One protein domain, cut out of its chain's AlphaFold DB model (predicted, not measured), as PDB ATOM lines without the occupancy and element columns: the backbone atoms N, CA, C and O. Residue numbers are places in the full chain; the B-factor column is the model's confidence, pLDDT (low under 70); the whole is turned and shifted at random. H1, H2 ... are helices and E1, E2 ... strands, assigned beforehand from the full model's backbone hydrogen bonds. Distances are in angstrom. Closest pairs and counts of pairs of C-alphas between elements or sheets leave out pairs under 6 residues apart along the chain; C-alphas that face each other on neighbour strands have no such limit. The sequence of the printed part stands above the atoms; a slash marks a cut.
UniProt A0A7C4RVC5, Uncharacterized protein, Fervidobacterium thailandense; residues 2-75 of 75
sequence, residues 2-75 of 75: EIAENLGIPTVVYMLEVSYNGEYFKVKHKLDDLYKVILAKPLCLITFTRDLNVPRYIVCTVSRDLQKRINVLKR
ATOM      1  N   GLU A   2     -13.827  43.486  48.901       77.88
ATOM      2  CA  GLU A   2     -14.525  44.591  48.215       77.88
ATOM      3  C   GLU A   2     -13.909  45.061  46.885       77.88
ATOM      4  O   GLU A   2     -14.625  45.268  45.916       77.88
ATOM      5  N   ILE A   3     -12.578  45.188  46.797       81.50
ATOM      6  CA  ILE A   3     -11.908  45.598  45.549       81.50
ATOM      7  C   ILE A   3     -12.221  44.617  44.413       81.50
ATOM      8  O   ILE A   3     -12.596  45.028  43.326       81.50
ATOM      9  N   ALA A   4     -12.090  43.316  44.649       80.88
ATOM     10  CA  ALA A   4     -12.337  42.319  43.616       80.88
ATOM     11  C   ALA A   4     -13.825  42.106  43.328       80.88
ATOM     12  O   ALA A   4     -14.171  41.828  42.184       80.88
ATOM     13  N   GLU A   5     -14.693  42.286  44.324       79.31
ATOM     14  CA  GLU A   5     -16.148  42.274  44.134       79.31
ATOM     15  C   GLU A   5     -16.591  43.437  43.245       79.31
ATOM     16  O   GLU A   5     -17.296  43.223  42.261       79.31
ATOM     17  N   ASN A   6     -16.074  44.641  43.503       84.81
ATOM     18  CA  ASN A   6     -16.330  45.815  42.671       84.81
ATOM     19  C   ASN A   6     -15.764  45.672  41.250       84.81
ATOM     20  O   ASN A   6     -16.297  46.271  40.319       84.81
ATOM     21  N   LEU A   7     -14.696  44.887  41.068       85.44
ATOM     22  CA  LEU A   7     -14.136  44.568  39.752       85.44
ATOM     23  C   LEU A   7     -14.778  43.330  39.089       85.44
ATOM     24  O   LEU A   7     -14.468  43.047  37.933       85.44
ATOM     25  N   GLY A   8     -15.644  42.583  39.784       83.38
ATOM     26  CA  GLY A   8     -16.251  41.347  39.278       83.38
ATOM     27  C   GLY A   8     -15.254  40.209  39.016       83.38
ATOM     28  O   GLY A   8     -15.532  39.328  38.202       83.38
ATOM     29  N   ILE A   9     -14.087  40.223  39.668       88.56
ATOM     30  CA  ILE A   9     -13.030  39.221  39.471       88.56
ATOM     31  C   ILE A   9     -13.019  38.180  40.599       88.56
ATOM     32  O   ILE A   9     -13.237  38.513  41.768       88.56
ATOM     33  N   PRO A  10     -12.720  36.904  40.293       86.81
ATOM     34  CA  PRO A  10     -12.584  35.870  41.307       86.81
ATOM     35  C   PRO A  10     -11.490  36.230  42.318       86.81
ATOM     36  O   PRO A  10     -10.364  36.580  41.953       86.81
ATOM     37  N   THR A  11     -11.821  36.108  43.602       84.12
ATOM     38  CA  THR A  11     -10.875  36.313  44.704       84.12
ATOM     39  C   THR A  11     -10.479  34.983  45.305       84.12
ATOM     40  O   THR A  11     -11.341  34.157  45.607       84.12
ATOM     41  N   VAL A  12      -9.184  34.795  45.553       86.00
ATOM     42  CA  VAL A  12      -8.697  33.655  46.319       86.00
ATOM     43  C   VAL A  12      -7.759  34.111  47.434       86.00
ATOM     44  O   VAL A  12      -6.856  34.922  47.231       86.00
ATOM     45  N   VAL A  13      -8.029  33.633  48.647       84.88
ATOM     46  CA  VAL A  13      -7.419  34.129  49.887       84.88
ATOM     47  C   VAL A  13      -6.655  33.043  50.635       84.88
ATOM     48  O   VAL A  13      -6.901  31.854  50.443       84.88
ATOM     49  N   TYR A  14      -5.747  33.487  51.510       81.44
ATOM     50  CA  TYR A  14      -4.972  32.659  52.439       81.44
ATOM     51  C   TYR A  14      -4.087  31.605  51.768       81.44
ATOM     52  O   TYR A  14      -3.998  30.453  52.193       81.44
ATOM     53  N   MET A  15      -3.420  31.984  50.686       83.38
ATOM     54  CA  MET A  15      -2.653  31.045  49.872       83.38
ATOM     55  C   MET A  15      -1.247  30.828  50.424       83.38
ATOM     56  O   MET A  15      -0.581  31.789  50.813       83.38
ATOM     57  N   LEU A  16      -0.812  29.564  50.436       82.56
ATOM     58  CA  LEU A  16       0.510  29.153  50.918       82.56
ATOM     59  C   LEU A  16       1.530  28.939  49.811       82.56
ATOM     60  O   LEU A  16       2.718  29.017  50.082       82.56
ATOM     61  N   GLU A  17       1.092  28.616  48.597       83.94
ATOM     62  CA  GLU A  17       1.987  28.378  47.464       83.94
ATOM     63  C   GLU A  17       1.241  28.676  46.166       83.94
ATOM     64  O   GLU A  17       0.159  28.128  45.955       83.94
ATOM     65  N   VAL A  18       1.822  29.518  45.307       88.12
ATOM     66  CA  VAL A  18       1.334  29.815  43.951       88.12
ATOM     67  C   VAL A  18       2.355  29.338  42.926       88.12
ATOM     68  O   VAL A  18       3.537  29.658  43.017       88.12
ATOM     69  N   SER A  19       1.877  28.637  41.903       87.88
ATOM     70  CA  SER A  19       2.633  28.323  40.692       87.88
ATOM     71  C   SER A  19       1.821  28.722  39.463       87.88
ATOM     72  O   SER A  19       0.605  28.547  39.435       87.88
ATOM     73  N   TYR A  20       2.484  29.254  38.440       89.31
ATOM     74  CA  TYR A  20       1.843  29.649  37.189       89.31
ATOM     75  C   TYR A  20       2.326  28.762  36.046       89.31
ATOM     76  O   TYR A  20       3.524  28.690  35.790       89.31
ATOM     77  N   ASN A  21       1.387  28.121  35.349       84.94
ATOM     78  CA  ASN A  21       1.684  27.194  34.251       84.94
ATOM     79  C   ASN A  21       1.399  27.797  32.861       84.94
ATOM     80  O   ASN A  21       1.303  27.059  31.888       84.94
ATOM     81  N   GLY A  22       1.212  29.117  32.749       84.38
ATOM     82  CA  GLY A  22       0.904  29.785  31.476       84.38
ATOM     83  C   GLY A  22      -0.589  29.942  31.175       84.38
ATOM     84  O   GLY A  22      -0.966  30.930  30.556       84.38
ATOM     85  N   GLU A  23      -1.437  29.024  31.647       87.12
ATOM     86  CA  GLU A  23      -2.898  29.087  31.438       87.12
ATOM     87  C   GLU A  23      -3.688  29.209  32.749       87.12
ATOM     88  O   GLU A  23      -4.718  29.875  32.799       87.12
ATOM     89  N   TYR A  24      -3.185  28.615  33.835       88.12
ATOM     90  CA  TYR A  24      -3.819  28.647  35.153       88.12
ATOM     91  C   TYR A  24      -2.794  28.930  36.250       88.12
ATOM     92  O   TYR A  24      -1.632  28.510  36.175       88.12
ATOM     93  N   PHE A  25      -3.255  29.592  37.310       87.81
ATOM     94  CA  PHE A  25      -2.571  29.644  38.594       87.81
ATOM     95  C   PHE A  25      -2.959  28.407  39.397       87.81
ATOM     96  O   PHE A  25      -4.118  28.225  39.771       87.81
ATOM     97  N   LYS A  26      -1.984  27.540  39.662       89.50
ATOM     98  CA  LYS A  26      -2.126  26.435  40.599       89.50
ATOM     99  C   LYS A  26      -1.800  26.947  41.981       89.50
ATOM    100  O   LYS A  26      -0.709  27.465  42.214       89.50
ATOM    101  N   VAL A  27      -2.742  26.776  42.893       88.25
ATOM    102  CA  VAL A  27      -2.611  27.361  44.210       88.25
ATOM    103  C   VAL A  27      -2.953  26.378  45.302       88.25
ATOM    104  O   VAL A  27      -3.936  25.644  45.198       88.25
ATOM    105  N   LYS A  28      -2.129  26.356  46.347       86.25
ATOM    106  CA  LYS A  28      -2.318  25.484  47.502       86.25
ATOM    107  C   LYS A  28      -2.737  26.308  48.708       86.25
ATOM    108  O   LYS A  28      -2.092  27.293  49.073       86.25
ATOM    109  N   HIS A  29      -3.821  25.875  49.327       84.31
ATOM    110  CA  HIS A  29      -4.331  26.397  50.580       84.31
ATOM    111  C   HIS A  29      -4.259  25.276  51.617       84.31
ATOM    112  O   HIS A  29      -4.724  24.167  51.356       84.31
ATOM    113  N   LYS A  30      -3.644  25.541  52.767       71.88
ATOM    114  CA  LYS A  30      -3.641  24.606  53.892       71.88
ATOM    115  C   LYS A  30      -4.783  24.992  54.814       71.88
ATOM    116  O   LYS A  30      -4.773  26.090  55.361       71.88
ATOM    117  N   LEU A  31      -5.749  24.095  54.938       75.62
ATOM    118  CA  LEU A  31      -6.582  24.018  56.127       75.62
ATOM    119  C   LEU A  31      -5.877  23.093  57.117       75.62
ATOM    120  O   LEU A  31      -5.083  22.257  56.691       75.62
ATOM    121  N   ASP A  32      -6.141  23.263  58.407       74.69
ATOM    122  CA  ASP A  32      -5.404  22.651  59.521       74.69
ATOM    123  C   ASP A  32      -4.905  21.215  59.257       74.69
ATOM    124  O   ASP A  32      -3.703  20.966  59.366       74.69
ATOM    125  N   ASP A  33      -5.775  20.325  58.771       74.06
ATOM    126  CA  ASP A  33      -5.443  18.923  58.468       74.06
ATOM    127  C   ASP A  33      -5.373  18.568  56.967       74.06
ATOM    128  O   ASP A  33      -5.028  17.441  56.605       74.06
ATOM    129  N   LEU A  34      -5.705  19.490  56.054       80.06
ATOM    130  CA  LEU A  34      -5.912  19.180  54.633       80.06
ATOM    131  C   LEU A  34      -5.319  20.235  53.697       80.06
ATOM    132  O   LEU A  34      -5.458  21.443  53.884       80.06
ATOM    133  N   TYR A  35      -4.741  19.767  52.592       80.25
ATOM    134  CA  TYR A  35      -4.311  20.635  51.499       80.25
ATOM    135  C   TYR A  35      -5.391  20.711  50.424       80.25
ATOM    136  O   TYR A  35      -5.745  19.712  49.798       80.25
ATOM    137  N   LYS A  36      -5.883  21.920  50.159       84.12
ATOM    138  CA  LYS A  36      -6.782  22.217  49.047       84.12
ATOM    139  C   LYS A  36      -5.975  22.782  47.886       84.12
ATOM    140  O   LYS A  36      -5.318  23.813  48.018       84.12
ATOM    141  N   VAL A  37      -6.044  22.113  46.739       87.50
ATOM    142  CA  VAL A  37      -5.440  22.586  45.490       87.50
ATOM    143  C   VAL A  37      -6.534  23.215  44.636       87.50
ATOM    144  O   VAL A  37      -7.542  22.575  44.348       87.50
ATOM    145  N   ILE A  38      -6.343  24.470  44.247       87.81
ATOM    146  CA  ILE A  38      -7.285  25.248  43.441       87.81
ATOM    147  C   ILE A  38      -6.575  25.668  42.155       87.81
ATOM    148  O   ILE A  38      -5.432  26.122  42.191       87.81
ATOM    149  N   LEU A  39      -7.255  25.509  41.021       88.62
ATOM    150  CA  LEU A  39      -6.827  26.055  39.737       88.62
ATOM    151  C   LEU A  39      -7.627  27.329  39.474       88.62
ATOM    152  O   LEU A  39      -8.843  27.275  39.301       88.62
ATOM    153  N   ALA A  40      -6.953  28.474  39.479       86.50
ATOM    154  CA  ALA A  40      -7.555  29.766  39.191       86.50
ATOM    155  C   ALA A  40      -7.190  30.215  37.772       86.50
ATOM    156  O   ALA A  40      -6.030  30.137  37.363       86.50
ATOM    157  N   LYS A  41      -8.185  30.692  37.017       87.25
ATOM    158  CA  LYS A  41      -7.953  31.332  35.716       87.25
ATOM    159  C   LYS A  41      -7.282  32.705  35.899       87.25
ATOM    160  O   LYS A  41      -7.464  33.336  36.945       87.25
ATOM    161  N   PRO A  42      -6.507  33.176  34.908       83.75
ATOM    162  CA  PRO A  42      -5.999  34.545  34.875       83.75
ATOM    163  C   PRO A  42      -7.160  35.553  34.909       83.75
ATOM    164  O   PRO A  42      -8.253  35.232  34.452       83.75
ATOM    165  N   LEU A  43      -6.905  36.754  35.452       86.94
ATOM    166  CA  LEU A  43      -7.898  37.711  35.990       86.94
ATOM    167  C   LEU A  43      -8.470  37.297  37.356       86.94
ATOM    168  O   LEU A  43      -9.677  37.172  37.528       86.94
ATOM    169  N   CYS A  44      -7.602  37.105  38.351       86.31
ATOM    170  CA  CYS A  44      -8.005  36.851  39.734       86.31
ATOM    171  C   CYS A  44      -7.234  37.739  40.719       86.31
ATOM    172  O   CYS A  44      -6.090  38.121  40.469       86.31
ATOM    173  N   LEU A  45      -7.863  38.057  41.854       88.31
ATOM    174  CA  LEU A  45      -7.194  38.688  42.989       88.31
ATOM    175  C   LEU A  45      -6.706  37.599  43.945       88.31
ATOM    176  O   LEU A  45      -7.514  36.872  44.522       88.31
ATOM    177  N   ILE A  46      -5.392  37.514  44.142       87.25
ATOM    178  CA  ILE A  46      -4.775  36.555  45.061       87.25
ATOM    179  C   ILE A  46      -4.241  37.296  46.284       87.25
ATOM    180  O   ILE A  46      -3.460  38.237  46.157       87.25
ATOM    181  N   THR A  47      -4.647  36.853  47.474       86.69
ATOM    182  CA  THR A  47      -4.096  37.343  48.743       86.69
ATOM    183  C   THR A  47      -3.233  36.270  49.391       86.69
ATOM    184  O   THR A  47      -3.682  35.143  49.624       86.69
ATOM    185  N   PHE A  48      -1.995  36.639  49.701       85.00
ATOM    186  CA  PHE A  48      -0.987  35.740  50.248       85.00
ATOM    187  C   PHE A  48      -0.906  35.824  51.771       85.00
ATOM    188  O   PHE A  48      -1.017  36.910  52.345       85.00
ATOM    189  N   THR A  49      -0.667  34.682  52.416       84.50
ATOM    190  CA  THR A  49      -0.321  34.632  53.843       84.50
ATOM    191  C   THR A  49       1.177  34.897  54.020       84.50
ATOM    192  O   THR A  49       1.973  34.618  53.122       84.50
ATOM    193  N   ARG A  50       1.579  35.447  55.174       78.81
ATOM    194  CA  ARG A  50       2.978  35.822  55.466       78.81
ATOM    195  C   ARG A  50       3.965  34.662  55.314       78.81
ATOM    196  O   ARG A  50       5.099  34.891  54.920       78.81
ATOM    197  N   ASP A  51       3.521  33.437  55.566       76.62
ATOM    198  CA  ASP A  51       4.356  32.232  55.534       76.62
ATOM    199  C   ASP A  51       4.789  31.793  54.127       76.62
ATOM    200  O   ASP A  51       5.641  30.920  53.991       76.62
ATOM    201  N   LEU A  52       4.227  32.385  53.070       80.81
ATOM    202  CA  LEU A  52       4.556  32.028  51.686       80.81
ATOM    203  C   LEU A  52       5.995  32.400  51.297       80.81
ATOM    204  O   LEU A  52       6.610  31.738  50.463       80.81
ATOM    205  N   ASN A  53       6.496  33.525  51.800       81.00
ATOM    206  CA  ASN A  53       7.682  34.177  51.258       81.00
ATOM    207  C   ASN A  53       8.396  34.966  52.354       81.00
ATOM    208  O   ASN A  53       7.784  35.794  53.025       81.00
ATOM    209  N   VAL A  54       9.711  34.772  52.464       83.75
ATOM    210  CA  VAL A  54      10.573  35.655  53.250       83.75
ATOM    211  C   VAL A  54      11.000  36.832  52.366       83.75
ATOM    212  O   VAL A  54      11.766  36.629  51.416       83.75
ATOM    213  N   PRO A  55      10.539  38.066  52.645       85.81
ATOM    214  CA  PRO A  55      10.862  39.217  51.815       85.81
ATOM    215  C   PRO A  55      12.378  39.411  51.745       85.81
ATOM    216  O   PRO A  55      13.065  39.490  52.762       85.81
ATOM    217  N   ARG A  56      12.910  39.492  50.524       85.38
ATOM    218  CA  ARG A  56      14.341  39.728  50.305       85.38
ATOM    219  C   ARG A  56      14.735  41.156  50.686       85.38
ATOM    220  O   ARG A  56      13.990  42.098  50.414       85.38
ATOM    221  N   TYR A  57      15.942  41.318  51.222       83.88
ATOM    222  CA  TYR A  57      16.533  42.638  51.437       83.88
ATOM    223  C   TYR A  57      16.886  43.313  50.109       83.88
ATOM    224  O   TYR A  57      17.298  42.670  49.136       83.88
ATOM    225  N   ILE A  58      16.725  44.633  50.076       80.44
ATOM    226  CA  ILE A  58      17.140  45.465  48.949       80.44
ATOM    227  C   ILE A  58      18.668  45.552  48.973       80.44
ATOM    228  O   ILE A  58      19.261  45.924  49.983       80.44
ATOM    229  N   VAL A  59      19.313  45.199  47.862       81.75
ATOM    230  CA  VAL A  59      20.765  45.352  47.701       81.75
ATOM    231  C   VAL A  59      21.063  46.814  47.371       81.75
ATOM    232  O   VAL A  59      20.326  47.429  46.607       81.75
ATOM    233  N   CYS A  60      22.154  47.360  47.916       63.38
ATOM    234  CA  CYS A  60      22.514  48.788  47.917       63.38
ATOM    235  C   CYS A  60      22.697  49.456  46.526       63.38
ATOM    236  O   CYS A  60      23.083  50.620  46.436       63.38
ATOM    237  N   THR A  61      22.386  48.774  45.421       66.25
ATOM    238  CA  THR A  61      22.299  49.340  44.064       66.25
ATOM    239  C   THR A  61      20.992  50.126  43.877       66.25
ATOM    240  O   THR A  61      20.206  49.879  42.965       66.25
ATOM    241  N   VAL A  62      20.755  51.105  44.750       62.44
ATOM    242  CA  VAL A  62      19.549  51.952  44.781       62.44
ATOM    243  C   VAL A  62      19.376  52.827  43.532       62.44
ATOM    244  O   VAL A  62      18.287  53.331  43.262       62.44
ATOM    245  N   SER A  63      20.431  52.988  42.728       63.38
ATOM    246  CA  SER A  63      20.450  53.875  41.559       63.38
ATOM    247  C   SER A  63      19.464  53.486  40.452       63.38
ATOM    248  O   SER A  63      19.008  54.358  39.716       63.38
ATOM    249  N   ARG A  64      19.106  52.199  40.328       63.47
ATOM    250  CA  ARG A  64      18.161  51.719  39.300       63.47
ATOM    251  C   ARG A  64      16.700  51.880  39.707       63.47
ATOM    252  O   ARG A  64      15.849  52.073  38.844       63.47
ATOM    253  N   ASP A  65      16.403  51.814  41.001       66.19
ATOM    254  CA  ASP A  65      15.030  51.914  41.496       66.19
ATOM    255  C   ASP A  65      14.508  53.359  41.477       66.19
ATOM    256  O   ASP A  65      13.327  53.570  41.212       66.19
ATOM    257  N   LEU A  66      15.391  54.354  41.635       66.25
ATOM    258  CA  LEU A  66      15.067  55.788  41.554       66.25
ATOM    259  C   LEU A  66      14.594  56.250  40.164       66.25
ATOM    260  O   LEU A  66      13.906  57.260  40.058       66.25
ATOM    261  N   GLN A  67      14.941  55.525  39.097       71.62
ATOM    262  CA  GLN A  67      14.536  55.874  37.727       71.62
ATOM    263  C   GLN A  67      13.126  55.383  37.372       71.62
ATOM    264  O   GLN A  67      12.604  55.704  36.302       71.62
ATOM    265  N   LYS A  68      12.495  54.588  38.244       79.31
ATOM    266  CA  LYS A  68      11.140  54.092  38.004       79.31
ATOM    267  C   LYS A  68      10.163  55.259  38.095       79.31
ATOM    268  O   LYS A  68      10.085  55.947  39.108       79.31
ATOM    269  N   ARG A  69       9.403  55.476  37.021       74.00
ATOM    270  CA  ARG A  69       8.366  56.510  36.988       74.00
ATOM    271  C   ARG A  69       7.276  56.170  37.999       74.00
ATOM    272  O   ARG A  69       6.634  55.129  37.893       74.00
ATOM    273  N   ILE A  70       7.069  57.066  38.957       83.50
ATOM    274  CA  ILE A  70       5.947  57.005  39.890       83.50
ATOM    275  C   ILE A  70       4.842  57.886  39.315       83.50
ATOM    276  O   ILE A  70       4.983  59.107  39.245       83.50
ATOM    277  N   ASN A  71       3.741  57.267  38.902       82.75
ATOM    278  CA  ASN A  71       2.564  57.995  38.446       82.75
ATOM    279  C   ASN A  71       1.696  58.326  39.662       82.75
ATOM    280  O   ASN A  71       1.008  57.458  40.195       82.75
ATOM    281  N   VAL A  72       1.742  59.581  40.111       85.62
ATOM    282  CA  VAL A  72       0.857  60.072  41.172       85.62
ATOM    283  C   VAL A  72      -0.424  60.576  40.525       85.62
ATOM    284  O   VAL A  72      -0.482  61.688  40.004       85.62
ATOM    285  N   LEU A  73      -1.456  59.737  40.550       81.69
ATOM    286  CA  LEU A  73      -2.808  60.136  40.185       81.69
ATOM    287  C   LEU A  73      -3.389  60.925  41.365       81.69
ATOM    288  O   LEU A  73      -3.679  60.354  42.416       81.69
ATOM    289  N   LYS A  74      -3.500  62.248  41.218       69.12
ATOM    290  CA  LYS A  74      -4.303  63.063  42.136       69.12
ATOM    291  C   LYS A  74      -5.773  62.941  41.739       69.12
ATOM    292  O   LYS A  74      -6.085  62.888  40.552       69.12
ATOM    293  N   ARG A  75      -6.614  62.831  42.763       54.72
ATOM    294  CA  ARG A  75      -8.064  62.687  42.658       54.72
ATOM    295  C   ARG A  75      -8.721  63.994  42.236       54.72
ATOM    296  O   ARG A  75      -8.195  65.051  42.654       54.72
TER     297      ARG A  75
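AT A GLANCE: This is residues 2 to 75 of the 75 residues of an uncharacterized protein of Fervidobacterium thailandense (UniProt A0A7C4RVC5). A small, loose sandwich has a three-strand antiparallel sheet, E2-E3-E4, partly face to face with a parallel pair, E1 and E5; the short helix H1 sits where E1 and E5 begin, and residues 54 to 75 stick out as a long free arm. The printed part has 74 residues, with H1 E1 E2 E3 E4 E5 along the chain; it is mostly strand, though under half of its residues are in named elements. It is only just loose, close to extended, with a radius of gyration of the C-alphas of 16.7 A and spans of 45 by 33 by 25 A.

HOW THE PARTS SIT: Start at E3, residues 25 to 31, the inner strand of a meander, each strand the antiparallel neighbour of the one before. It forms hairpins with E2, residues 17 to 20, where N 19 and O 26 are 2.9 A apart, and with E4, residues 34 to 40, where N 27 and O 38 are 2.9 A apart. Look next at E1, residues 11 to 15, and E5, residues 45 to 48: they are parallel at 13 degrees, with N 12 and O 45 2.9 A apart. The two sheets make a sandwich, two sheets face to face, with strands at 42 degrees; the closest C-alphas of E1 and E3 are Met 15 and His 29, 5.0 A. E3 and E5 are apart. H1, residues 2 to 6, is not on the three-strand sheet; its closest C-alphas to E1 are Ala 4 and Thr 11, 6.3 A. Its O i to N i+4 pair is within hydrogen-bond range.

IN THESE COORDINATES: Find C-alpha 2 at (-14.525, 44.591, 48.215), where H1 begins. E3 and E4 each run 18.8 A, and E1 11.0 A. E5 ends at C-alpha 48, (-0.987, 35.740, 50.248).

THE WHOLE: Without residues 54 to 75 the body spans 32 by 26 by 20 A. The printed part has no cut, and the links are tight. Residues 60 to 66 and 74 to 75 are under 70 in pLDDT.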